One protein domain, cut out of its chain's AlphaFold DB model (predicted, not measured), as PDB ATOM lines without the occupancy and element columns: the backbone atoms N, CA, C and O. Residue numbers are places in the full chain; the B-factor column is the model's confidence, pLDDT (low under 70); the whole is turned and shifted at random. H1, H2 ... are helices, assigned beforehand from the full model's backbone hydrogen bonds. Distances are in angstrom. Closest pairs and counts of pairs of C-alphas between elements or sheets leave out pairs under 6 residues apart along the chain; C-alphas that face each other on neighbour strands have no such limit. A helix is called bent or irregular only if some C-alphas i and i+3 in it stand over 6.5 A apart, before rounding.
ATOM      1  N   GLU A   3      94.714 126.880 150.526       76.50
ATOM      2  CA  GLU A   3      96.088 127.176 150.102       76.50
ATOM      3  C   GLU A   3      97.148 126.332 150.822       76.50
ATOM      4  O   GLU A   3      98.102 125.892 150.180       76.50
ATOM      5  N   ASP A   4      96.950 126.026 152.108       89.00
ATOM      6  CA  ASP A   4      97.885 125.202 152.889       89.00
ATOM      7  C   ASP A   4      97.948 123.783 152.314       89.00
ATOM      8  O   ASP A   4      99.019 123.220 152.096       89.00
ATOM      9  N   LEU A   5      96.783 123.239 151.944       93.44
ATOM     10  CA  LEU A   5      96.676 121.922 151.319       93.44
ATOM     11  C   LEU A   5      97.333 121.882 149.934       93.44
ATOM     12  O   LEU A   5      97.866 120.847 149.530       93.44
ATOM     13  N   ALA A   6      97.292 122.981 149.176       94.75
ATOM     14  CA  ALA A   6      97.954 123.065 147.878       94.75
ATOM     15  C   ALA A   6      99.485 123.108 148.026       94.75
ATOM     16  O   ALA A   6     100.189 122.413 147.287       94.75
ATOM     17  N   ALA A   7      99.993 123.871 148.999       95.38
ATOM     18  CA  ALA A   7     101.417 123.946 149.315       95.38
ATOM     19  C   ALA A   7     101.965 122.594 149.801       95.38
ATOM     20  O   ALA A   7     102.986 122.119 149.294       95.38
ATOM     21  N   ASP A   8     101.242 121.925 150.700       96.19
ATOM     22  CA  ASP A   8     101.609 120.600 151.201       96.19
ATOM     23  C   ASP A   8     101.616 119.554 150.081       96.19
ATOM     24  O   ASP A   8     102.571 118.787 149.944       96.19
ATOM     25  N   ASN A   9     100.608 119.564 149.203       96.69
ATOM     26  CA  ASN A   9     100.580 118.671 148.045       96.69
ATOM     27  C   ASN A   9     101.750 118.912 147.082       96.69
ATOM     28  O   ASN A   9     102.295 117.954 146.529       96.69
ATOM     29  N   ALA A  10     102.152 120.165 146.862       97.00
ATOM     30  CA  ALA A  10     103.303 120.479 146.019       97.00
ATOM     31  C   ALA A  10     104.609 119.947 146.632       97.00
ATOM     32  O   ALA A  10     105.417 119.336 145.927       97.00
ATOM     33  N   LYS A  11     104.783 120.109 147.949       97.56
ATOM     34  CA  LYS A  11     105.927 119.565 148.689       97.56
ATOM     35  C   LYS A  11     105.971 118.036 148.619       97.56
ATOM     36  O   LYS A  11     107.007 117.480 148.267       97.56
ATOM     37  N   LEU A  12     104.843 117.370 148.863       98.31
ATOM     38  CA  LEU A  12     104.744 115.910 148.791       98.31
ATOM     39  C   LEU A  12     105.033 115.377 147.386       98.31
ATOM     40  O   LEU A  12     105.716 114.369 147.235       98.31
ATOM     41  N   ARG A  13     104.554 116.054 146.335       98.44
ATOM     42  CA  ARG A  13     104.857 115.666 144.947       98.44
ATOM     43  C   ARG A  13     106.347 115.742 144.646       98.44
ATOM     44  O   ARG A  13     106.866 114.851 143.979       98.44
ATOM     45  N   ARG A  14     107.021 116.779 145.144       98.44
ATOM     46  CA  ARG A  14     108.472 116.917 145.010       98.44
ATOM     47  C   ARG A  14     109.205 115.787 145.732       98.44
ATOM     48  O   ARG A  14     110.052 115.147 145.126       98.44
ATOM     49  N   GLU A  15     108.836 115.505 146.976       98.38
ATOM     50  CA  GLU A  15     109.450 114.431 147.764       98.38
ATOM     51  C   GLU A  15     109.238 113.052 147.119       98.38
ATOM     52  O   GLU A  15     110.174 112.269 146.990       98.38
ATOM     53  N   ILE A  16     108.033 112.777 146.607       98.62
ATOM     54  CA  ILE A  16     107.752 111.554 145.845       98.62
ATOM     55  C   ILE A  16     108.641 111.456 144.603       98.62
ATOM     56  O   ILE A  16     109.084 110.356 144.273       98.62
ATOM     57  N   GLN A  17     108.888 112.566 143.902       98.62
ATOM     58  CA  GLN A  17     109.759 112.557 142.730       98.62
ATOM     59  C   GLN A  17     111.207 112.248 143.121       98.62
ATOM     60  O   GLN A  17     111.793 111.324 142.569       98.62
ATOM     61  N   GLU A  18     111.742 112.924 144.140       98.62
ATOM     62  CA  GLU A  18     113.105 112.691 144.641       98.62
ATOM     63  C   GLU A  18     113.297 111.235 145.115       98.62
ATOM     64  O   GLU A  18     114.319 110.597 144.834       98.62
ATOM     65  N   LEU A  19     112.287 110.660 145.777       98.81
ATOM     66  CA  LEU A  19     112.294 109.256 146.194       98.81
ATOM     67  C   LEU A  19     112.237 108.287 145.008       98.81
ATOM     68  O   LEU A  19     112.907 107.253 145.038       98.81
ATOM     69  N   ARG A  20     111.454 108.593 143.966       98.69
ATOM     70  CA  ARG A  20     111.396 107.780 142.742       98.69
ATOM     71  C   ARG A  20     112.731 107.787 142.012       98.69
ATOM     72  O   ARG A  20     113.228 106.707 141.705       98.69
ATOM     73  N   ASP A  21     113.333 108.958 141.841       98.56
ATOM     74  CA  ASP A  21     114.628 109.113 141.173       98.56
ATOM     75  C   ASP A  21     115.723 108.338 141.923       98.56
ATOM     76  O   ASP A  21     116.490 107.569 141.338       98.56
ATOM     77  N   THR A  22     115.742 108.453 143.255       98.56
ATOM     78  CA  THR A  22     116.670 107.697 144.111       98.56
ATOM     79  C   THR A  22     116.447 106.190 143.984       98.56
ATOM     80  O   THR A  22     117.399 105.415 143.894       98.56
ATOM     81  N   ASN A  23     115.189 105.748 143.966       98.62
ATOM     82  CA  ASN A  23     114.862 104.333 143.843       98.62
ATOM     83  C   ASN A  23     115.276 103.759 142.479       98.62
ATOM     84  O   ASN A  23     115.756 102.627 142.421       98.62
ATOM     85  N   GLU A  24     115.121 104.524 141.398       98.62
ATOM     86  CA  GLU A  24     115.583 104.134 140.063       98.62
ATOM     87  C   GLU A  24     117.103 103.987 140.013       98.62
ATOM     88  O   GLU A  24     117.600 102.965 139.531       98.62
ATOM     89  N   LEU A  25     117.838 104.938 140.595       98.44
ATOM     90  CA  LEU A  25     119.290 104.842 140.708       98.44
ATOM     91  C   LEU A  25     119.708 103.584 141.479       98.44
ATOM     92  O   LEU A  25     120.545 102.816 141.005       98.44
ATOM     93  N   LEU A  26     119.100 103.332 142.642       98.50
ATOM     94  CA  LEU A  26     119.414 102.154 143.453       98.50
ATOM     95  C   LEU A  26     119.121 100.853 142.705       98.50
ATOM     96  O   LEU A  26     119.954  99.951 142.714       98.50
ATOM     97  N   LYS A  27     117.987 100.763 142.003       98.38
ATOM     98  CA  LYS A  27     117.661  99.600 141.166       98.38
ATOM     99  C   LYS A  27     118.707  99.367 140.082       98.38
ATOM    100  O   LYS A  27     119.134  98.229 139.902       98.38
ATOM    101  N   ALA A  28     119.128 100.420 139.379       98.00
ATOM    102  CA  ALA A  28     120.143 100.320 138.335       98.00
ATOM    103  C   ALA A  28     121.483  99.825 138.899       98.00
ATOM    104  O   ALA A  28     122.090  98.903 138.355       98.00
ATOM    105  N   VAL A  29     121.903 100.378 140.038       97.75
ATOM    106  CA  VAL A  29     123.135  99.984 140.730       97.75
ATOM    107  C   VAL A  29     123.057  98.537 141.225       97.75
ATOM    108  O   VAL A  29     123.989  97.761 141.018       97.75
ATOM    109  N   SER A  30     121.936  98.131 141.826       96.56
ATOM    110  CA  SER A  30     121.724  96.746 142.254       96.56
ATOM    111  C   SER A  30     121.755  95.769 141.080       96.56
ATOM    112  O   SER A  30     122.386  94.721 141.186       96.56
ATOM    113  N   ALA A  31     121.120  96.107 139.954       95.19
ATOM    114  CA  ALA A  31     121.138  95.275 138.754       95.19
ATOM    115  C   ALA A  31     122.554  95.133 138.176       95.19
ATOM    116  O   ALA A  31     122.957  94.026 137.815       95.19
ATOM    117  N   PHE A  32     123.322  96.228 138.142       93.75
ATOM    118  CA  PHE A  32     124.720  96.215 137.718       93.75
ATOM    119  C   PHE A  32     125.552  95.255 138.577       93.75
ATOM    120  O   PHE A  32     126.133  94.305 138.053       93.75
ATOM    121  N   PHE A  33     125.539  95.419 139.901       92.50
ATOM    122  CA  PHE A  33     126.317  94.548 140.786       92.50
ATOM    123  C   PHE A  33     125.848  93.091 140.760       92.50
ATOM    124  O   PHE A  33     126.679  92.187 140.782       92.50
ATOM    125  N   ALA A  34     124.541  92.840 140.656       92.44
ATOM    126  CA  ALA A  34     124.022  91.486 140.493       92.44
ATOM    127  C   ALA A  34     124.563  90.820 139.216       92.44
ATOM    128  O   ALA A  34     124.907  89.641 139.245       92.44
ATOM    129  N   SER A  35     124.694  91.571 138.115       88.69
ATOM    130  CA  SER A  35     125.279  91.051 136.875       88.69
ATOM    131  C   SER A  35     126.787  90.793 136.957       88.69
ATOM    132  O   SER A  35     127.265  89.856 136.327       88.69
ATOM    133  N   GLU A  36     127.522  91.556 137.769       88.38
ATOM    134  CA  GLU A  36     128.955  91.324 138.009       88.38
ATOM    135  C   GLU A  36     129.226  90.095 138.887       88.38
ATOM    136  O   GLU A  36     130.271  89.448 138.759       88.38
ATOM    137  N   LEU A  37     128.288  89.771 139.780       80.19
ATOM    138  CA  LEU A  37     128.396  88.663 140.729       80.19
ATOM    139  C   LEU A  37     127.875  87.327 140.183       80.19
ATOM    140  O   LEU A  37     128.029  86.316 140.867       80.19
ATOM    141  N   ASP A  38     127.289  87.292 138.984       77.12
ATOM    142  CA  ASP A  38     126.780  86.064 138.368       77.12
ATOM    143  C   ASP A  38     127.830  85.406 137.437       77.12
ATOM    144  O   ASP A  38     127.976  85.805 136.275       77.12
ATOM    145  N   PRO A  39     128.564  84.365 137.888       62.38
ATOM    146  CA  PRO A  39     129.519  83.650 137.044       62.38
ATOM    147  C   PRO A  39     128.858  82.853 135.907       62.38
ATOM    148  O   PRO A  39     129.564  82.461 134.978       62.38
ATOM    149  N   GLN A  40     127.539  82.603 135.936       63.66
ATOM    150  CA  GLN A  40     126.848  81.859 134.874       63.66
ATOM    151  C   GLN A  40     126.662  82.684 133.594       63.66
ATOM    152  O   GLN A  40     126.578  82.097 132.518       63.66
ATOM    153  N   ARG A  41     126.679  84.023 133.673       59.28
ATOM    154  CA  ARG A  41     126.640  84.913 132.495       59.28
ATOM    155  C   ARG A  41     127.983  85.090 131.781       59.28
ATOM    156  O   ARG A  41     128.009  85.666 130.699       59.28
ATOM    157  N   ARG A  42     129.094  84.631 132.371       60.59
ATOM    158  CA  ARG A  42     130.452  84.755 131.801       60.59
ATOM    159  C   ARG A  42     130.865  83.578 130.896       60.59
ATOM    160  O   ARG A  42     132.029  83.529 130.506       60.59
TER     161      ARG A  42
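What this domain is: This is residues 3 to 42 of the 43 residues of the protein "Transposase for IS3504c" of Corynebacterium jeikeium (strain K411) (UniProt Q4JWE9). One long, nearly straight helix, H1, makes almost the whole length of a thin rod, and a single short turn of helix, H2, sits past its last residue. The printed part has 40 residues, with two named helices in the order H1, H2 and no named strand; the class is all helix. It is extended, with a radius of gyration of the C-alphas of 17.5 A and spans of 58 by 8 by 7 A.

Where its parts are: H1 holds residues 3 to 36 and is 50.1 A long from C-alpha 3 at (96.088, 127.176, 150.102) to C-alpha 36 at (128.955, 91.324, 138.009). H2 holds residues 39 to 42 and ends at C-alpha 42 at (130.452, 84.755, 131.801).

How they stand to each other: H1 is not bent, and every O i to N i+4 pair in it is within hydrogen-bond range. A tight link of 2 residues joins it to H2. The two helices are close but not clearly touching; their closest C-alphas, those of Ser 35 and Arg 41, are 7.7 A apart. H2 is too short for an O i to N i+4 pair, and its 1 O i to N i+3 pair is within range.

The domain as a whole: The C-alphas of Glu 3 and Arg 42, the two farthest apart, are 57.6 A apart. Residues 3 to 42 stand free. The printed part has no cut. Its mean pLDDT is 91.5, and residues 39 to 42 are under 70.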